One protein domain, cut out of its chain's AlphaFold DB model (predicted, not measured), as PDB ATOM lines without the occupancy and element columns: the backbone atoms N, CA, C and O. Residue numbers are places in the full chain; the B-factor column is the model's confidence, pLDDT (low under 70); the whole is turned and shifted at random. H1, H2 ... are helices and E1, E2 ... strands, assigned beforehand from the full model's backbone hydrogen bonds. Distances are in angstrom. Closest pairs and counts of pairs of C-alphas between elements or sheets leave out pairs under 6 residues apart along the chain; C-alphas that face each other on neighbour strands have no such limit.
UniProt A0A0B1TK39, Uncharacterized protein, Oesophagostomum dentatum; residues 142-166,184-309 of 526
ATOM      1  N   LYS A 142      31.179  52.704  26.567       57.97
ATOM      2  CA  LYS A 142      30.533  51.498  26.042       57.97
ATOM      3  C   LYS A 142      30.677  50.339  27.043       57.97
ATOM      4  O   LYS A 142      31.780  50.098  27.548       57.97
ATOM      5  N   PRO A 143      29.596  49.582  27.304       58.94
ATOM      6  CA  PRO A 143      29.674  48.363  28.090       58.94
ATOM      7  C   PRO A 143      30.773  47.463  27.525       58.94
ATOM      8  O   PRO A 143      30.800  47.183  26.323       58.94
ATOM      9  N   LYS A 144      31.678  46.986  28.381       74.88
ATOM     10  CA  LYS A 144      32.632  45.957  27.962       74.88
ATOM     11  C   LYS A 144      31.824  44.710  27.610       74.88
ATOM     12  O   LYS A 144      31.018  44.243  28.423       74.88
ATOM     13  N   SER A 145      32.012  44.199  26.392       77.19
ATOM     14  CA  SER A 145      31.437  42.910  26.015       77.19
ATOM     15  C   SER A 145      32.027  41.860  26.936       77.19
ATOM     16  O   SER A 145      33.248  41.729  27.034       77.19
ATOM     17  N   THR A 146      31.157  41.134  27.624       87.06
ATOM     18  CA  THR A 146      31.582  39.956  28.371       87.06
ATOM     19  C   THR A 146      31.884  38.815  27.412       87.06
ATOM     20  O   THR A 146      31.415  38.807  26.271       87.06
ATOM     21  N   LYS A 147      32.688  37.861  27.874       89.88
ATOM     22  CA  LYS A 147      32.851  36.571  27.209       89.88
ATOM     23  C   LYS A 147      31.944  35.561  27.891       89.88
ATOM     24  O   LYS A 147      31.896  35.513  29.124       89.88
ATOM     25  N   ARG A 148      31.249  34.754  27.088       90.69
ATOM     26  CA  ARG A 148      30.584  33.548  27.577       90.69
ATOM     27  C   ARG A 148      31.629  32.657  28.243       90.69
ATOM     28  O   ARG A 148      32.748  32.527  27.756       90.69
ATOM     29  N   CYS A 149      31.260  32.115  29.391       91.25
ATOM     30  CA  CYS A 149      32.105  31.239  30.175       91.25
ATOM     31  C   CYS A 149      31.246  30.107  30.740       91.25
ATOM     32  O   CYS A 149      31.070  29.971  31.953       91.25
ATOM     33  N   ALA A 150      30.623  29.351  29.836       90.62
ATOM     34  CA  ALA A 150      29.869  28.161  30.199       90.62
ATOM     35  C   ALA A 150      30.819  27.050  30.674       90.62
ATOM     36  O   ALA A 150      32.038  27.175  30.559       90.62
ATOM     37  N   GLU A 151      30.271  25.974  31.238       90.12
ATOM     38  CA  GLU A 151      31.082  24.869  31.763       90.12
ATOM     39  C   GLU A 151      32.010  24.287  30.688       90.12
ATOM     40  O   GLU A 151      33.166  23.989  30.977       90.12
ATOM     41  N   GLU A 152      31.556  24.218  29.435       91.44
ATOM     42  CA  GLU A 152      32.359  23.733  28.313       91.44
ATOM     43  C   GLU A 152      33.555  24.653  28.024       91.44
ATOM     44  O   GLU A 152      34.671  24.174  27.810       91.44
ATOM     45  N   ASP A 153      33.341  25.972  28.072       92.50
ATOM     46  CA  ASP A 153      34.391  26.979  27.877       92.50
ATOM     47  C   ASP A 153      35.418  26.915  29.021       92.50
ATOM     48  O   ASP A 153      36.631  26.979  28.801       92.50
ATOM     49  N   GLN A 154      34.930  26.748  30.255       94.56
ATOM     50  CA  GLN A 154      35.762  26.598  31.448       94.56
ATOM     51  C   GLN A 154      36.593  25.317  31.384       94.56
ATOM     52  O   GLN A 154      37.797  25.363  31.634       94.56
ATOM     53  N   LEU A 155      35.975  24.192  31.012       93.88
ATOM     54  CA  LEU A 155      36.641  22.902  30.861       93.88
ATOM     55  C   LEU A 155      37.729  22.969  29.784       93.88
ATOM     56  O   LEU A 155      38.859  22.541  30.020       93.88
ATOM     57  N   ALA A 156      37.413  23.548  28.621       93.25
ATOM     58  CA  ALA A 156      38.376  23.749  27.544       93.25
ATOM     59  C   ALA A 156      39.584  24.576  28.010       93.25
ATOM     60  O   ALA A 156      40.723  24.209  27.721       93.25
ATOM     61  N   PHE A 157      39.347  25.639  28.788       93.94
ATOM     62  CA  PHE A 157      40.413  26.456  29.363       93.94
ATOM     63  C   PHE A 157      41.267  25.687  30.378       93.94
ATOM     64  O   PHE A 157      42.490  25.749  30.308       93.94
ATOM     65  N   ILE A 158      40.674  24.947  31.323       94.62
ATOM     66  CA  ILE A 158      41.457  24.286  32.385       94.62
ATOM     67  C   ILE A 158      42.220  23.046  31.899       94.62
ATOM     68  O   ILE A 158      43.241  22.694  32.493       94.62
ATOM     69  N   ARG A 159      41.768  22.397  30.814       92.56
ATOM     70  CA  ARG A 159      42.419  21.207  30.236       92.56
ATOM     71  C   ARG A 159      43.903  21.431  29.946       92.56
ATOM     72  O   ARG A 159      44.703  20.532  30.181       92.56
ATOM     73  N   GLN A 160      44.296  22.631  29.516       90.75
ATOM     74  CA  GLN A 160      45.701  22.933  29.218       90.75
ATOM     75  C   GLN A 160      46.621  22.834  30.450       90.75
ATOM     76  O   GLN A 160      47.779  22.435  30.320       90.75
ATOM     77  N   TYR A 161      46.112  23.119  31.655       89.69
ATOM     78  CA  TYR A 161      46.907  23.061  32.888       89.69
ATOM     79  C   TYR A 161      47.067  21.634  33.397       89.69
ATOM     80  O   TYR A 161      48.160  21.251  33.801       89.69
ATOM     81  N   TYR A 162      46.007  20.828  33.318       88.19
ATOM     82  CA  TYR A 162      46.057  19.429  33.751       88.19
ATOM     83  C   TYR A 162      46.714  18.498  32.720       88.19
ATOM     84  O   TYR A 162      47.208  17.440  33.096       88.19
ATOM     85  N   ASN A 163      46.790  18.898  31.446       82.81
ATOM     86  CA  ASN A 163      47.565  18.180  30.426       82.81
ATOM     87  C   ASN A 163      49.074  18.421  30.550       82.81
ATOM     88  O   ASN A 163      49.862  17.531  30.258       82.81
ATOM     89  N   SER A 164      49.494  19.610  30.990       62.19
ATOM     90  CA  SER A 164      50.919  19.973  31.039       62.19
ATOM     91  C   SER A 164      51.686  19.259  32.158       62.19
ATOM     92  O   SER A 164      52.909  19.157  32.103       62.19
ATOM     93  N   SER A 165      50.987  18.728  33.167       55.03
ATOM     94  CA  SER A 165      51.601  18.004  34.284       55.03
ATOM     95  C   SER A 165      52.007  16.559  33.957       55.03
ATOM     96  O   SER A 165      52.675  15.939  34.779       55.03
ATOM     97  N   SER A 166      51.646  16.010  32.788       51.12
ATOM     98  CA  SER A 166      51.930  14.607  32.433       51.12
ATOM     99  C   SER A 166      53.222  14.392  31.628       51.12
ATOM    100  O   SER A 166      53.563  13.251  31.309       51.12
ATOM    101  N   LEU A 184      45.779  -4.608  43.734       89.00
ATOM    102  CA  LEU A 184      45.290  -3.997  44.963       89.00
ATOM    103  C   LEU A 184      45.303  -2.489  44.790       89.00
ATOM    104  O   LEU A 184      46.221  -1.928  44.187       89.00
ATOM    105  N   CYS A 185      44.310  -1.823  45.365       90.94
ATOM    106  CA  CYS A 185      44.360  -0.377  45.488       90.94
ATOM    107  C   CYS A 185      45.516   0.026  46.419       90.94
ATOM    108  O   CYS A 185      45.503  -0.349  47.584       90.94
ATOM    109  N   TYR A 186      46.453   0.865  45.971       90.81
ATOM    110  CA  TYR A 186      47.597   1.289  46.790       90.81
ATOM    111  C   TYR A 186      47.176   2.061  48.056       90.81
ATOM    112  O   TYR A 186      47.880   2.035  49.060       90.81
ATOM    113  N   SER A 187      46.019   2.736  48.025       91.69
ATOM    114  CA  SER A 187      45.520   3.536  49.152       91.69
ATOM    115  C   SER A 187      44.801   2.709  50.230       91.69
ATOM    116  O   SER A 187      45.131   2.849  51.403       91.69
ATOM    117  N   CYS A 188      43.838   1.848  49.872       93.06
ATOM    118  CA  CYS A 188      43.084   1.041  50.847       93.06
ATOM    119  C   CYS A 188      43.505  -0.434  50.926       93.06
ATOM    120  O   CYS A 188      42.965  -1.171  51.742       93.06
ATOM    121  N   SER A 189      44.431  -0.883  50.074       90.69
ATOM    122  CA  SER A 189      44.886  -2.280  49.952       90.69
ATOM    123  C   SER A 189      43.787  -3.313  49.646       90.69
ATOM    124  O   SER A 189      44.024  -4.513  49.766       90.69
ATOM    125  N   SER A 190      42.590  -2.885  49.227       86.62
ATOM    126  CA  SER A 190      41.488  -3.796  48.890       86.62
ATOM    127  C   SER A 190      41.721  -4.503  47.551       86.62
ATOM    128  O   SER A 190      42.080  -3.860  46.561       86.62
ATOM    129  N   SER A 191      41.469  -5.815  47.529       80.56
ATOM    130  CA  SER A 191      41.409  -6.674  46.335       80.56
ATOM    131  C   SER A 191      40.004  -6.814  45.749       80.56
ATOM    132  O   SER A 191      39.848  -7.385  44.673       80.56
ATOM    133  N   GLN A 192      38.979  -6.350  46.470       76.94
ATOM    134  CA  GLN A 192      37.571  -6.542  46.101       76.94
ATOM    135  C   GLN A 192      37.062  -5.483  45.116       76.94
ATOM    136  O   GLN A 192      35.985  -5.630  44.549       76.94
ATOM    137  N   GLU A 193      37.826  -4.410  44.918       75.12
ATOM    138  CA  GLU A 193      37.466  -3.310  44.028       75.12
ATOM    139  C   GLU A 193      37.824  -3.668  42.581       75.12
ATOM    140  O   GLU A 193      38.995  -3.851  42.247       75.12
ATOM    141  N   THR A 194      36.817  -3.756  41.711       76.25
ATOM    142  CA  THR A 194      37.004  -4.072  40.284       76.25
ATOM    143  C   THR A 194      37.428  -2.857  39.461       76.25
ATOM    144  O   THR A 194      38.076  -3.005  38.425       76.25
ATOM    145  N   ASP A 195      37.107  -1.653  39.939       85.88
ATOM    146  CA  ASP A 195      37.320  -0.393  39.226       85.88
ATOM    147  C   ASP A 195      38.645   0.251  39.658       85.88
ATOM    148  O   ASP A 195      38.681   1.212  40.438       85.88
ATOM    149  N   LEU A 196      39.749  -0.324  39.177       89.06
ATOM    150  CA  LEU A 196      41.108   0.158  39.420       89.06
ATOM    151  C   LEU A 196      41.600   1.052  38.277       89.06
ATOM    152  O   LEU A 196      41.523   0.693  37.104       89.06
ATOM    153  N   PHE A 197      42.177   2.194  38.637       88.94
ATOM    154  CA  PHE A 197      42.740   3.175  37.715       88.94
ATOM    155  C   PHE A 197      44.268   3.246  37.877       88.94
ATOM    156  O   PHE A 197      44.751   3.187  39.012       88.94
ATOM    157  N   PRO A 198      45.045   3.393  36.789       88.56
ATOM    158  CA  PRO A 198      46.489   3.611  36.877       88.56
ATOM    159  C   PRO A 198      46.823   4.916  37.611       88.56
ATOM    160  O   PRO A 198      46.161   5.931  37.404       88.56
ATOM    161  N   SER A 199      47.875   4.911  38.423       88.44
ATOM    162  CA  SER A 199      48.359   6.038  39.229       88.44
ATOM    163  C   SER A 199      49.895   6.104  39.225       88.44
ATOM    164  O   SER A 199      50.566   5.261  38.628       88.44
ATOM    165  N   ASP A 200      50.478   7.116  39.872       83.69
ATOM    166  CA  ASP A 200      51.925   7.189  40.112       83.69
ATOM    167  C   ASP A 200      52.434   6.053  41.005       83.69
ATOM    168  O   ASP A 200      53.481   5.476  40.711       83.69
ATOM    169  N   ASP A 201      51.648   5.684  42.017       86.38
ATOM    170  CA  ASP A 201      52.027   4.727  43.063       86.38
ATOM    171  C   ASP A 201      51.462   3.309  42.832       86.38
ATOM    172  O   ASP A 201      51.468   2.469  43.732       86.38
ATOM    173  N   GLY A 202      50.955   3.022  41.627       89.50
ATOM    174  CA  GLY A 202      50.348   1.737  41.264       89.50
ATOM    175  C   GLY A 202      48.905   1.888  40.788       89.50
ATOM    176  O   GLY A 202      48.621   2.724  39.936       89.50
ATOM    177  N   PHE A 203      47.989   1.076  41.317       90.06
ATOM    178  CA  PHE A 203      46.562   1.135  40.986       90.06
ATOM    179  C   PHE A 203      45.758   1.755  42.127       90.06
ATOM    180  O   PHE A 203      46.005   1.447  43.289       90.06
ATOM    181  N   ILE A 204      44.772   2.597  41.822       92.25
ATOM    182  CA  ILE A 204      43.866   3.198  42.811       92.25
ATOM    183  C   ILE A 204      42.419   2.830  42.509       92.25
ATOM    184  O   ILE A 204      41.994   2.901  41.359       92.25
ATOM    185  N   CYS A 205      41.638   2.450  43.522       93.12
ATOM    186  CA  CYS A 205      40.212   2.217  43.318       93.12
ATOM    187  C   CYS A 205      39.445   3.534  43.172       93.12
ATOM    188  O   CYS A 205      39.839   4.576  43.711       93.12
ATOM    189  N   LYS A 206      38.295   3.462  42.497       93.25
ATOM    190  CA  LYS A 206      37.354   4.576  42.327       93.25
ATOM    191  C   LYS A 206      37.090   5.358  43.620       93.25
ATOM    192  O   LYS A 206      37.178   6.583  43.624       93.25
ATOM    193  N   ASN A 207      36.806   4.658  44.720       93.69
ATOM    194  CA  ASN A 207      36.445   5.271  46.002       93.69
ATOM    195  C   ASN A 207      37.602   6.077  46.610       93.69
ATOM    196  O   ASN A 207      37.406   7.210  47.055       93.69
ATOM    197  N   CYS A 208      38.821   5.531  46.579       94.56
ATOM    198  CA  CYS A 208      40.005   6.234  47.073       94.56
ATOM    199  C   CYS A 208      40.358   7.430  46.182       94.56
ATOM    200  O   CYS A 208      40.649   8.509  46.696       94.56
ATOM    201  N   ALA A 209      40.267   7.279  44.856       94.19
ATOM    202  CA  ALA A 209      40.491   8.382  43.923       94.19
ATOM    203  C   ALA A 209      39.484   9.522  44.142       94.19
ATOM    204  O   ALA A 209      39.879  10.683  44.275       94.19
ATOM    205  N   ALA A 210      38.194   9.187  44.258       95.19
ATOM    206  CA  ALA A 210      37.136  10.144  44.557       95.19
ATOM    207  C   ALA A 210      37.384  10.860  45.890       95.19
ATOM    208  O   ALA A 210      37.310  12.086  45.947       95.19
ATOM    209  N   SER A 211      37.723  10.112  46.945       96.12
ATOM    210  CA  SER A 211      38.012  10.660  48.275       96.12
ATOM    211  C   SER A 211      39.166  11.666  48.239       96.12
ATOM    212  O   SER A 211      39.028  12.781  48.747       96.12
ATOM    213  N   THR A 212      40.263  11.330  47.555       95.25
ATOM    214  CA  THR A 212      41.432  12.206  47.396       95.25
ATOM    215  C   THR A 212      41.089  13.506  46.670       95.25
ATOM    216  O   THR A 212      41.485  14.586  47.116       95.25
ATOM    217  N   VAL A 213      40.331  13.439  45.569       95.31
ATOM    218  CA  VAL A 213      39.926  14.644  44.825       95.31
ATOM    219  C   VAL A 213      38.937  15.483  45.635       95.31
ATOM    220  O   VAL A 213      39.104  16.696  45.749       95.31
ATOM    221  N   LEU A 214      37.939  14.855  46.263       96.44
ATOM    222  CA  LEU A 214      36.957  15.537  47.109       96.44
ATOM    223  C   LEU A 214      37.607  16.225  48.313       96.44
ATOM    224  O   LEU A 214      37.201  17.326  48.679       96.44
ATOM    225  N   HIS A 215      38.612  15.598  48.925       96.69
ATOM    226  CA  HIS A 215      39.364  16.191  50.023       96.69
ATOM    227  C   HIS A 215      40.080  17.474  49.578       96.69
ATOM    228  O   HIS A 215      39.892  18.521  50.196       96.69
ATOM    229  N   GLN A 216      40.807  17.430  48.457       96.38
ATOM    230  CA  GLN A 216      41.481  18.610  47.905       96.38
ATOM    231  C   GLN A 216      40.492  19.718  47.505       96.38
ATOM    232  O   GLN A 216      40.727  20.888  47.811       96.38
ATOM    233  N   LEU A 217      39.350  19.361  46.900       95.44
ATOM    234  CA  LEU A 217      38.280  20.309  46.566       95.44
ATOM    235  C   LEU A 217      37.717  21.007  47.810       95.44
ATOM    236  O   LEU A 217      37.571  22.229  47.815       95.44
ATOM    237  N   ARG A 218      37.441  20.257  48.886       95.75
ATOM    238  CA  ARG A 218      36.962  20.818  50.164       95.75
ATOM    239  C   ARG A 218      37.974  21.784  50.777       95.75
ATOM    240  O   ARG A 218      37.577  22.819  51.303       95.75
ATOM    241  N   LEU A 219      39.263  21.469  50.662       96.12
ATOM    242  CA  LEU A 219      40.358  22.328  51.114       96.12
ATOM    243  C   LEU A 219      40.699  23.464  50.134       96.12
ATOM    244  O   LEU A 219      41.581  24.267  50.427       96.12
ATOM    245  N   LYS A 220      40.012  23.550  48.985       94.44
ATOM    246  CA  LYS A 220      40.287  24.503  47.896       94.44
ATOM    247  C   LYS A 220      41.756  24.496  47.441       94.44
ATOM    248  O   LYS A 220      42.306  25.541  47.100       94.44
ATOM    249  N   GLN A 221      42.391  23.326  47.446       94.50
ATOM    250  CA  GLN A 221      43.778  23.161  47.014       94.50
ATOM    251  C   GLN A 221      43.834  23.062  45.487       94.50
ATOM    252  O   GLN A 221      43.407  22.064  44.916       94.50
ATOM    253  N   PHE A 222      44.354  24.099  44.828       92.69
ATOM    254  CA  PHE A 222      44.570  24.127  43.379       92.69
ATOM    255  C   PHE A 222      46.031  24.496  43.070       92.69
ATOM    256  O   PHE A 222      46.596  25.314  43.801       92.69
ATOM    257  N   PRO A 223      46.649  23.918  42.019       92.06
ATOM    258  CA  PRO A 223      46.112  22.884  41.121       92.06
ATOM    259  C   PRO A 223      45.845  21.552  41.843       92.06
ATOM    260  O   PRO A 223      46.570  21.198  42.772       92.06
ATOM    261  N   LEU A 224      44.812  20.810  41.425       91.56
ATOM    262  CA  LEU A 224      44.527  19.496  42.011       91.56
ATOM    263  C   LEU A 224      45.608  18.489  41.611       91.56
ATOM    264  O   LEU A 224      45.976  18.378  40.441       91.56
ATOM    265  N   ARG A 225      46.065  17.684  42.567       90.81
ATOM    266  CA  ARG A 225      46.866  16.492  42.289       90.81
ATOM    267  C   ARG A 225      45.920  15.355  41.950       90.81
ATOM    268  O   ARG A 225      45.303  14.766  42.841       90.81
ATOM    269  N   LEU A 226      45.753  15.105  40.656       90.69
ATOM    270  CA  LEU A 226      44.864  14.060  40.167       90.69
ATOM    271  C   LEU A 226      45.518  12.693  40.401       90.69
ATOM    272  O   LEU A 226      46.618  12.470  39.906       90.69
ATOM    273  N   PRO A 227      44.869  11.769  41.133       88.75
ATOM    274  CA  PRO A 227      45.481  10.495  41.510       88.75
ATOM    275  C   PRO A 227      45.496   9.471  40.363       88.75
ATOM    276  O   PRO A 227      45.783   8.302  40.603       88.75
ATOM    277  N   VAL A 228      45.154   9.877  39.137       88.56
ATOM    278  CA  VAL A 228      44.984   8.996  37.977       88.56
ATOM    279  C   VAL A 228      45.920   9.427  36.856       88.56
ATOM    280  O   VAL A 228      46.005  10.611  36.526       88.56
ATOM    281  N   LYS A 229      46.586   8.447  36.245       85.00
ATOM    282  CA  LYS A 229      47.403   8.612  35.046       85.00
ATOM    283  C   LYS A 229      46.617   8.322  33.785       85.00
ATOM    284  O   LYS A 229      45.779   7.425  33.738       85.00
ATOM    285  N   THR A 230      46.980   9.037  32.731       78.94
ATOM    286  CA  THR A 230      46.447   8.839  31.389       78.94
ATOM    287  C   THR A 230      47.570   8.571  30.403       78.94
ATOM    288  O   THR A 230      48.727   8.925  30.635       78.94
ATOM    289  N   SER A 231      47.230   7.927  29.286       75.94
ATOM    290  CA  SER A 231      48.099   7.929  28.114       75.94
ATOM    291  C   SER A 231      48.289   9.366  27.610       75.94
ATOM    292  O   SER A 231      47.441  10.232  27.833       75.94
ATOM    293  N   ALA A 232      49.387   9.615  26.895       67.62
ATOM    294  CA  ALA A 232      49.799  10.954  26.460       67.62
ATOM    295  C   ALA A 232      48.750  11.729  25.627       67.62
ATOM    296  O   ALA A 232      48.882  12.937  25.458       67.62
ATOM    297  N   SER A 233      47.716  11.058  25.106       73.31
ATOM    298  CA  SER A 233      46.658  11.666  24.294       73.31
ATOM    299  C   SER A 233      45.430  12.147  25.078       73.31
ATOM    300  O   SER A 233      44.640  12.903  24.519       73.31
ATOM    301  N   ASN A 234      45.232  11.722  26.334       81.75
ATOM    302  CA  ASN A 234      43.977  11.945  27.067       81.75
ATOM    303  C   ASN A 234      44.180  12.844  28.293       81.75
ATOM    304  O   ASN A 234      45.163  12.692  29.021       81.75
ATOM    305  N   CYS A 235      43.227  13.740  28.570       85.62
ATOM    306  CA  CYS A 235      43.283  14.589  29.758       85.62
ATOM    307  C   CYS A 235      42.910  13.780  31.010       85.62
ATOM    308  O   CYS A 235      41.852  13.146  31.019       85.62
ATOM    309  N   PRO A 236      43.692  13.837  32.106       87.12
ATOM    310  CA  PRO A 236      43.319  13.190  33.366       87.12
ATOM    311  C   PRO A 236      41.959  13.627  33.922       87.12
ATOM    312  O   PRO A 236      41.300  12.847  34.607       87.12
ATOM    313  N   LEU A 237      41.497  14.838  33.585       90.12
ATOM    314  CA  LEU A 237      40.159  15.308  33.949       90.12
ATOM    315  C   LEU A 237      39.037  14.468  33.328       90.12
ATOM    316  O   LEU A 237      37.994  14.310  33.957       90.12
ATOM    317  N   ASP A 238      39.235  13.919  32.128       88.56
ATOM    318  CA  ASP A 238      38.184  13.179  31.426       88.56
ATOM    319  C   ASP A 238      37.847  11.867  32.161       88.56
ATOM    320  O   ASP A 238      36.688  11.463  32.223       88.56
ATOM    321  N   PHE A 239      38.834  11.251  32.824       88.25
ATOM    322  CA  PHE A 239      38.630  10.054  33.651       88.25
ATOM    323  C   PHE A 239      37.863  10.340  34.941       88.25
ATOM    324  O   PHE A 239      37.207   9.448  35.481       88.25
ATOM    325  N   LEU A 240      37.892  11.581  35.431       91.12
ATOM    326  CA  LEU A 240      37.163  11.934  36.644       91.12
ATOM    327  C   LEU A 240      35.647  11.845  36.454       91.12
ATOM    328  O   LEU A 240      34.958  11.610  37.439       91.12
ATOM    329  N   TYR A 241      35.120  11.929  35.228       91.25
ATOM    330  CA  TYR A 241      33.693  11.685  34.972       91.25
ATOM    331  C   TYR A 241      33.265  10.236  35.261       91.25
ATOM    332  O   TYR A 241      32.102  10.002  35.582       91.25
ATOM    333  N   ALA A 242      34.184   9.264  35.201       90.19
ATOM    334  CA  ALA A 242      33.909   7.880  35.602       90.19
ATOM    335  C   ALA A 242      33.971   7.679  37.132       90.19
ATOM    336  O   ALA A 242      33.427   6.706  37.668       90.19
ATOM    337  N   ILE A 243      34.632   8.602  37.840       92.44
ATOM    338  CA  ILE A 243      34.949   8.501  39.270       92.44
ATOM    339  C   ILE A 243      33.996   9.349  40.118       92.44
ATOM    340  O   ILE A 243      33.518   8.890  41.155       92.44
ATOM    341  N   LEU A 244      33.715  10.576  39.683       94.44
ATOM    342  CA  LEU A 244      32.996  11.597  40.433       94.44
ATOM    343  C   LEU A 244      31.583  11.818  39.877       94.44
ATOM    344  O   LEU A 244      31.386  11.818  38.662       94.44
ATOM    345  N   PRO A 245      30.592  12.099  40.743       95.25
ATOM    346  CA  PRO A 245      29.280  12.555  40.298       95.25
ATOM    347  C   PRO A 245      29.369  13.855  39.487       95.25
ATOM    348  O   PRO A 245      30.150  14.750  39.817       95.25
ATOM    349  N   VAL A 246      28.492  14.013  38.491       93.94
ATOM    350  CA  VAL A 246      28.436  15.204  37.617       93.94
ATOM    351  C   VAL A 246      28.411  16.538  38.392       93.94
ATOM    352  O   VAL A 246      29.186  17.425  38.037       93.94
ATOM    353  N   PRO A 247      27.640  16.712  39.489       95.44
ATOM    354  CA  PRO A 247      27.661  17.969  40.249       95.44
ATOM    355  C   PRO A 247      29.031  18.301  40.866       95.44
ATOM    356  O   PRO A 247      29.408  19.471  40.980       95.44
ATOM    357  N   VAL A 248      29.795  17.273  41.250       95.31
ATOM    358  CA  VAL A 248      31.158  17.436  41.774       95.31
ATOM    359  C   VAL A 248      32.103  17.841  40.648       95.31
ATOM    360  O   VAL A 248      32.918  18.739  40.848       95.31
ATOM    361  N   MET A 249      31.962  17.242  39.462       95.50
ATOM    362  CA  MET A 249      32.741  17.628  38.280       95.50
ATOM    363  C   MET A 249      32.501  19.084  37.881       95.50
ATOM    364  O   MET A 249      33.464  19.830  37.721       95.50
ATOM    365  N   SER A 250      31.242  19.519  37.820       94.38
ATOM    366  CA  SER A 250      30.891  20.917  37.537       94.38
ATOM    367  C   SER A 250      31.534  21.877  38.553       94.38
ATOM    368  O   SER A 250      32.160  22.875  38.188       94.38
ATOM    369  N   THR A 251      31.499  21.515  39.842       94.50
ATOM    370  CA  THR A 251      32.154  22.283  40.914       94.50
ATOM    371  C   THR A 251      33.676  22.335  40.738       94.50
ATOM    372  O   THR A 251      34.277  23.403  40.865       94.50
ATOM    373  N   LEU A 252      34.314  21.204  40.412       95.56
ATOM    374  CA  LEU A 252      35.753  21.121  40.150       95.56
ATOM    375  C   LEU A 252      36.163  22.032  38.995       95.56
ATOM    376  O   LEU A 252      37.161  22.749  39.116       95.56
ATOM    377  N   ILE A 253      35.401  22.007  37.898       95.06
ATOM    378  CA  ILE A 253      35.646  22.831  36.712       95.06
ATOM    379  C   ILE A 253      35.564  24.308  37.092       95.06
ATOM    380  O   ILE A 253      36.521  25.051  36.863       95.06
ATOM    381  N   GLN A 254      34.486  24.710  37.768       94.31
ATOM    382  CA  GLN A 254      34.272  26.094  38.184       94.31
ATOM    383  C   GLN A 254      35.374  26.607  39.118       94.31
ATOM    384  O   GLN A 254      35.870  27.726  38.952       94.31
ATOM    385  N   MET A 255      35.768  25.806  40.108       95.25
ATOM    386  CA  MET A 255      36.801  26.194  41.067       95.25
ATOM    387  C   MET A 255      38.194  26.222  40.429       95.25
ATOM    388  O   MET A 255      38.932  27.182  40.643       95.25
ATOM    389  N   SER A 256      38.529  25.232  39.593       95.12
ATOM    390  CA  SER A 256      39.795  25.213  38.846       95.12
ATOM    391  C   SER A 256      39.893  26.420  37.916       95.12
ATOM    392  O   SER A 256      40.917  27.095  37.874       95.12
ATOM    393  N   PHE A 257      38.813  26.735  37.202       95.19
ATOM    394  CA  PHE A 257      38.765  27.884  36.305       95.19
ATOM    395  C   PHE A 257      38.934  29.201  37.071       95.19
ATOM    396  O   PHE A 257      39.749  30.039  36.690       95.19
ATOM    397  N   SER A 258      38.239  29.343  38.204       93.44
ATOM    398  CA  SER A 258      38.360  30.510  39.087       93.44
ATOM    399  C   SER A 258      39.762  30.664  39.685       93.44
ATOM    400  O   SER A 258      40.146  31.776  40.037       93.44
ATOM    401  N   HIS A 259      40.528  29.575  39.798       94.12
ATOM    402  CA  HIS A 259      41.920  29.602  40.236       94.12
ATOM    403  C   HIS A 259      42.878  30.008  39.107       94.12
ATOM    404  O   HIS A 259      43.667  30.931  39.284       94.12
ATOM    405  N   PHE A 260      42.810  29.353  37.942       94.81
ATOM    406  CA  PHE A 260      43.782  29.575  36.864       94.81
ATOM    407  C   PHE A 260      43.524  30.843  36.050       94.81
ATOM    408  O   PHE A 260      44.470  31.505  35.629       94.81
ATOM    409  N   TYR A 261      42.263  31.206  35.805       94.62
ATOM    410  CA  TYR A 261      41.952  32.323  34.913       94.62
ATOM    411  C   TYR A 261      42.504  33.672  35.414       94.62
ATOM    412  O   TYR A 261      43.107  34.391  34.608       94.62
ATOM    413  N   PRO A 262      42.404  34.016  36.718       93.31
ATOM    414  CA  PRO A 262      42.996  35.245  37.246       93.31
ATOM    415  C   PRO A 262      44.527  35.289  37.177       93.31
ATOM    416  O   PRO A 262      45.082  36.382  37.124       93.31
ATOM    417  N   LEU A 263      45.220  34.140  37.120       92.94
ATOM    418  CA  LEU A 263      46.683  34.111  36.955       92.94
ATOM    419  C   LEU A 263      47.113  34.717  35.611       92.94
ATOM    420  O   LEU A 263      48.162  35.350  35.527       92.94
ATOM    421  N   HIS A 264      46.287  34.563  34.573       89.94
ATOM    422  CA  HIS A 264      46.519  35.155  33.253       89.94
ATOM    423  C   HIS A 264      45.829  36.507  33.083       89.94
ATOM    424  O   HIS A 264      46.286  37.342  32.306       89.94
ATOM    425  N   ASN A 265      44.734  36.732  33.812       91.19
ATOM    426  CA  ASN A 265      43.934  37.947  33.733       91.19
ATOM    427  C   ASN A 265      43.667  38.501  35.144       91.19
ATOM    428  O   ASN A 265      42.559  38.346  35.659       91.19
ATOM    429  N   PRO A 266      44.636  39.195  35.776       90.88
ATOM    430  CA  PRO A 266      44.521  39.622  37.178       90.88
ATOM    431  C   PRO A 266      43.353  40.572  37.470       90.88
ATOM    432  O   PRO A 266      42.932  40.713  38.614       90.88
ATOM    433  N   ARG A 267      42.833  41.251  36.441       89.44
ATOM    434  CA  ARG A 267      41.692  42.175  36.542       89.44
ATOM    435  C   ARG A 267      40.358  41.538  36.147       89.44
ATOM    436  O   ARG A 267      39.355  42.248  36.101       89.44
ATOM    437  N   ALA A 268      40.343  40.246  35.822       91.69
ATOM    438  CA  ALA A 268      39.133  39.576  35.384       91.69
ATOM    439  C   ALA A 268      38.108  39.468  36.516       91.69
ATOM    440  O   ALA A 268      38.448  39.189  37.665       91.69
ATOM    441  N   ILE A 269      36.838  39.653  36.167       91.62
ATOM    442  CA  ILE A 269      35.713  39.505  37.088       91.62
ATOM    443  C   ILE A 269      34.750  38.468  36.525       91.62
ATOM    444  O   ILE A 269      34.342  38.547  35.365       91.62
ATOM    445  N   PHE A 270      34.359  37.514  37.366       93.25
ATOM    446  CA  PHE A 270      33.308  36.552  37.054       93.25
ATOM    447  C   PHE A 270      31.950  37.148  37.412       93.25
ATOM    448  O   PHE A 270      31.753  37.649  38.518       93.25
ATOM    449  N   ALA A 271      31.006  37.081  36.480       93.31
ATOM    450  CA  ALA A 271      29.650  37.578  36.659       93.31
ATOM    451  C   ALA A 271      28.633  36.555  36.141       93.31
ATOM    452  O   ALA A 271      28.965  35.647  35.380       93.31
ATOM    453  N   LYS A 272      27.370  36.715  36.533       93.75
ATOM    454  CA  LYS A 272      26.246  35.982  35.940       93.75
ATOM    455  C   LYS A 272      25.267  36.974  35.351       93.75
ATOM    456  O   LYS A 272      24.964  37.990  35.971       93.75
ATOM    457  N   CYS A 273      24.761  36.678  34.161       94.00
ATOM    458  CA  CYS A 273      23.729  37.505  33.558       94.00
ATOM    459  C   CYS A 273      22.447  37.454  34.412       94.00
ATOM    460  O   CYS A 273      21.936  36.359  34.658       94.00
ATOM    461  N   PRO A 274      21.866  38.593  34.829       93.88
ATOM    462  CA  PRO A 274      20.647  38.579  35.635       93.88
ATOM    463  C   PRO A 274      19.429  38.052  34.862       93.88
ATOM    464  O   PRO A 274      18.532  37.485  35.489       93.88
ATOM    465  N   GLN A 275      19.421  38.155  33.527       90.81
ATOM    466  CA  GLN A 275      18.333  37.671  32.673       90.81
ATOM    467  C   GLN A 275      18.501  36.203  32.268       90.81
ATOM    468  O   GLN A 275      17.692  35.374  32.672       90.81
ATOM    469  N   CYS A 276      19.530  35.853  31.488       93.12
ATOM    470  CA  CYS A 276      19.683  34.486  30.965       93.12
ATOM    471  C   CYS A 276      20.450  33.536  31.896       93.12
ATOM    472  O   CYS A 276      20.581  32.359  31.585       93.12
ATOM    473  N   LYS A 277      20.969  34.032  33.028       92.81
ATOM    474  CA  LYS A 277      21.757  33.273  34.019       92.81
ATOM    475  C   LYS A 277      23.084  32.694  33.510       92.81
ATOM    476  O   LYS A 277      23.794  32.074  34.299       92.81
ATOM    477  N   THR A 278      23.463  32.956  32.257       92.50
ATOM    478  CA  THR A 278      24.760  32.559  31.695       92.50
ATOM    479  C   THR A 278      25.916  33.110  32.530       92.50
ATOM    480  O   THR A 278      25.905  34.282  32.921       92.50
ATOM    481  N   SER A 279      26.913  32.260  32.785       92.94
ATOM    482  CA  SER A 279      28.187  32.626  33.409       92.94
ATOM    483  C   SER A 279      29.057  33.401  32.424       92.94
ATOM    484  O   SER A 279      29.216  33.014  31.265       92.94
ATOM    485  N   LEU A 280      29.604  34.517  32.891       94.12
ATOM    486  CA  LEU A 280      30.293  35.506  32.081       94.12
ATOM    487  C   LEU A 280      31.624  35.887  32.722       94.12
ATOM    488  O   LEU A 280      31.759  35.909  33.946       94.12
ATOM    489  N   VAL A 281      32.580  36.262  31.878       94.62
ATOM    490  CA  VAL A 281      33.859  36.837  32.302       94.62
ATOM    491  C   VAL A 281      34.002  38.247  31.741       94.62
ATOM    492  O   VAL A 281      33.777  38.494  30.552       94.62
ATOM    493  N   VAL A 282      34.391  39.174  32.613       92.12
ATOM    494  CA  VAL A 282      34.761  40.551  32.284       92.12
ATOM    495  C   VAL A 282      36.277  40.671  32.413       92.12
ATOM    496  O   VAL A 282      36.778  40.861  33.515       92.12
ATOM    497  N   ASP A 283      37.020  40.573  31.309       88.19
ATOM    498  CA  ASP A 283      38.500  40.578  31.344       88.19
ATOM    499  C   ASP A 283      39.099  41.878  31.883       88.19
ATOM    500  O   ASP A 283      40.198  41.918  32.431       88.19
ATOM    501  N   SER A 284      38.408  42.987  31.648       84.69
ATOM    502  CA  SER A 284      38.881  44.313  32.013       84.69
ATOM    503  C   SER A 284      37.673  45.183  32.331       84.69
ATOM    504  O   SER A 284      37.117  45.771  31.394       84.69
ATOM    505  N   PRO A 285      37.238  45.257  33.598       83.81
ATOM    506  CA  PRO A 285      36.123  46.112  33.993       83.81
ATOM    507  C   PRO A 285      36.376  47.567  33.577       83.81
ATOM    508  O   PRO A 285      37.523  47.992  33.420       83.81
ATOM    509  N   ASN A 286      35.298  48.306  33.323       83.69
ATOM    510  CA  ASN A 286      35.358  49.753  33.121       83.69
ATOM    511  C   ASN A 286      35.093  50.474  34.450       83.69
ATOM    512  O   ASN A 286      34.559  49.883  35.391       83.69
ATOM    513  N   ASP A 287      35.415  51.763  34.498       83.19
ATOM    514  CA  ASP A 287      35.239  52.591  35.700       83.19
ATOM    515  C   ASP A 287      33.760  52.767  36.090       83.19
ATOM    516  O   ASP A 287      33.428  53.109  37.223       83.19
ATOM    517  N   TYR A 288      32.853  52.456  35.161       84.19
ATOM    518  CA  TYR A 288      31.406  52.528  35.334       84.19
ATOM    519  C   TYR A 288      30.799  51.250  35.941       84.19
ATOM    520  O   TYR A 288      29.632  51.244  36.321       84.19
ATOM    521  N   ASN A 289      31.575  50.167  36.053       89.31
ATOM    522  CA  ASN A 289      31.131  48.824  36.440       89.31
ATOM    523  C   ASN A 289      30.021  48.226  35.545       89.31
ATOM    524  O   ASN A 289      29.282  47.342  35.980       89.31
ATOM    525  N   ILE A 290      29.905  48.674  34.290       89.44
ATOM    526  CA  ILE A 290      28.854  48.258  33.347       89.44
ATOM    527  C   ILE A 290      29.393  47.195  32.391       89.44
ATOM    528  O   ILE A 290      30.412  47.402  31.727       89.44
ATOM    529  N   CYS A 291      28.668  46.091  32.237       91.19
ATOM    530  CA  CYS A 291      28.983  45.054  31.258       91.19
ATOM    531  C   CYS A 291      27.772  44.680  30.395       91.19
ATOM    532  O   CYS A 291      26.627  44.872  30.803       91.19
ATOM    533  N   SER A 292      28.032  44.137  29.200       90.81
ATOM    534  CA  SER A 292      27.002  43.583  28.311       90.81
ATOM    535  C   SER A 292      27.094  42.064  28.239       90.81
ATOM    536  O   SER A 292      28.185  41.528  28.026       90.81
ATOM    537  N   CYS A 293      25.966  41.369  28.392       88.88
ATOM    538  CA  CYS A 293      25.890  39.918  28.216       88.88
ATOM    539  C   CYS A 293      26.157  39.523  26.754       88.88
ATOM    540  O   CYS A 293      25.511  40.047  25.854       88.88
ATOM    541  N   SER A 294      27.050  38.558  26.513       89.31
ATOM    542  CA  SER A 294      27.326  38.057  25.157       89.31
ATOM    543  C   SER A 294      26.156  37.309  24.511       89.31
ATOM    544  O   SER A 294      26.081  37.265  23.288       89.31
ATOM    545  N   GLU A 295      25.254  36.728  25.313       87.69
ATOM    546  CA  GLU A 295      24.163  35.878  24.813       87.69
ATOM    547  C   GLU A 295      22.875  36.665  24.561       87.69
ATOM    548  O   GLU A 295      22.282  36.576  23.492       87.69
ATOM    549  N   CYS A 296      22.412  37.421  25.562       86.00
ATOM    550  CA  CYS A 296      21.135  38.137  25.491       86.00
ATOM    551  C   CYS A 296      21.291  39.660  25.435       86.00
ATOM    552  O   CYS A 296      20.292  40.370  25.503       86.00
ATOM    553  N   TYR A 297      22.528  40.160  25.327       85.56
ATOM    554  CA  TYR A 297      22.864  41.570  25.087       85.56
ATOM    555  C   TYR A 297      22.350  42.578  26.116       85.56
ATOM    556  O   TYR A 297      22.396  43.780  25.869       85.56
ATOM    557  N   ILE A 298      21.908  42.129  27.293       85.00
ATOM    558  CA  ILE A 298      21.530  43.075  28.338       85.00
ATOM    559  C   ILE A 298      22.736  43.740  28.972       85.00
ATOM    560  O   ILE A 298      23.775  43.111  29.197       85.00
ATOM    561  N   HIS A 299      22.543  45.002  29.326       89.69
ATOM    562  CA  HIS A 299      23.485  45.781  30.104       89.69
ATOM    563  C   HIS A 299      23.129  45.699  31.583       89.69
ATOM    564  O   HIS A 299      21.966  45.837  31.956       89.69
ATOM    565  N   PHE A 300      24.133  45.470  32.421       92.75
ATOM    566  CA  PHE A 300      23.960  45.391  33.866       92.75
ATOM    567  C   PHE A 300      25.257  45.762  34.587       92.75
ATOM    568  O   PHE A 300      26.346  45.740  34.005       92.75
ATOM    569  N   CYS A 301      25.135  46.114  35.863       94.19
ATOM    570  CA  CYS A 301      26.269  46.327  36.743       94.19
ATOM    571  C   CYS A 301      26.856  44.978  37.167       94.19
ATOM    572  O   CYS A 301      26.174  44.179  37.810       94.19
ATOM    573  N   HIS A 302      28.129  44.718  36.871       92.56
ATOM    574  CA  HIS A 302      28.744  43.425  37.204       92.56
ATOM    575  C   HIS A 302      28.935  43.208  38.719       92.56
ATOM    576  O   HIS A 302      29.268  42.100  39.130       92.56
ATOM    577  N   ARG A 303      28.765  44.248  39.554       92.75
ATOM    578  CA  ARG A 303      28.893  44.151  41.019       92.75
ATOM    579  C   ARG A 303      27.592  43.739  41.700       92.75
ATOM    580  O   ARG A 303      27.597  42.812  42.497       92.75
ATOM    581  N   CYS A 304      26.486  44.420  41.396       94.31
ATOM    582  CA  CYS A 304      25.186  44.173  42.037       94.31
ATOM    583  C   CYS A 304      24.176  43.454  41.132       94.31
ATOM    584  O   CYS A 304      23.048  43.216  41.547       94.31
ATOM    585  N   SER A 305      24.545  43.131  39.887       93.94
ATOM    586  CA  SER A 305      23.666  42.514  38.878       93.94
ATOM    587  C   SER A 305      22.383  43.302  38.566       93.94
ATOM    588  O   SER A 305      21.462  42.758  37.961       93.94
ATOM    589  N   SER A 306      22.317  44.575  38.968       93.06
ATOM    590  CA  SER A 306      21.196  45.476  38.683       93.06
ATOM    591  C   SER A 306      21.413  46.231  37.369       93.06
ATOM    592  O   SER A 306      22.452  46.075  36.722       93.06
ATOM    593  N   GLU A 307      20.445  47.054  36.960       90.69
ATOM    594  CA  GLU A 307      20.602  47.912  35.781       90.69
ATOM    595  C   GLU A 307      21.818  48.859  35.904       90.69
ATOM    596  O   GLU A 307      22.268  49.149  37.018       90.69
ATOM    597  N   PRO A 308      22.397  49.319  34.780       91.81
ATOM    598  CA  PRO A 308      23.502  50.271  34.801       91.81
ATOM    599  C   PRO A 308      23.095  51.562  35.517       91.81
ATOM    600  O   PRO A 308      22.255  52.300  35.021       91.81
ATOM    601  N   HIS A 309      23.713  51.842  36.663       93.56
ATOM    602  CA  HIS A 309      23.250  52.879  37.592       93.56
ATOM    603  C   HIS A 309      24.266  54.008  37.825       93.56
ATOM    604  O   HIS A 309      24.227  54.689  38.848       93.56
TER     605      HIS A 309
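Overview. This is residues 142 to 166 and 184 to 309 of the 526 residues of an uncharacterized protein of Oesophagostomum dentatum (UniProt A0A0B1TK39). A long rod of parts set one after another: helices H1 and H4 cross in the middle, with H3 and H2 following toward one end, which closes with the small hairpin of E1 and E2. The other end holds two more small hairpins, E3 with E4 and E5 with E6, tied together by the opening stretch, in which residues 144 to 145 pair with E5 and 147 to 148 with E4. The printed part has 151 residues, with four named helices and six named strands in the order H1 E1 E2 H2 H3 H4 E3 E4 E5 E6; the class is mixed, helices and strands, and each of the three two-stranded sheets is antiparallel. The whole is loose, with a radius of gyration of the C-alphas of 19.0 A and spans of 63 by 25 by 25 A.

Arrangement. Start with H1, residues 151 to 164. H4, residues 246 to 264, touches it, closest at the C-alphas of Gln 154 and Phe 257, 5.9 A apart; they run the same way at a steep tilt of 68 degrees, only just short of about perpendicular. H3, residues 236 to 243, touches H1 with residues 159 to 163 of H1 alone, closest at the C-alphas of Tyr 162 and Pro 236, 6.8 A. Look next at E1, residues 196 to 199, and E2, residues 202 to 205, a hairpin with N 197 and O 204 at 2.8 A. H2, residues 206 to 218, touches H3 with residues 206 to 210 of H2 alone, the C-alphas of Lys 206 and Ile 243 being closest at 5.5 A. H4 is near E3, residues 269 to 272, which forms a hairpin with E4, residues 279 to 282; N 271 and O 280 are 2.9 A apart. In the hairpin of E5, residues 290 to 292, and E6, residues 299 to 301, find N 291 and O 300 at 2.9 A. Every O i to N i+4 pair is within hydrogen-bond range in H2, against 8 of 10 in H1, 12 of 15 in H4 and 0 of 4 in H3, where 5 of 5 O i to N i+3 pairs are.

Along the chain. Find C-alpha 151 at (31.082, 24.869, 31.763); from there H1 runs 20.4 A. H2 measures 18.0 A and H3 11.3 A. H4 runs 27.3 A to C-alpha 264 at (46.519, 35.155, 33.253). E6 ends at C-alpha 301, at (26.269, 46.327, 36.743).

Size, cuts and confidence. The C-alphas of Ser 191 and His 309 are the farthest apart, 62.9 A. Residues 167 to 183 are not printed, and C-alphas 166 and 184 stand 23.4 A apart across the cut. The link from H2 to H3, 17 residues, is long. The mean pLDDT of the printed part is 89.3; residues 142 to 143, 164 to 166 and 232 are under 70.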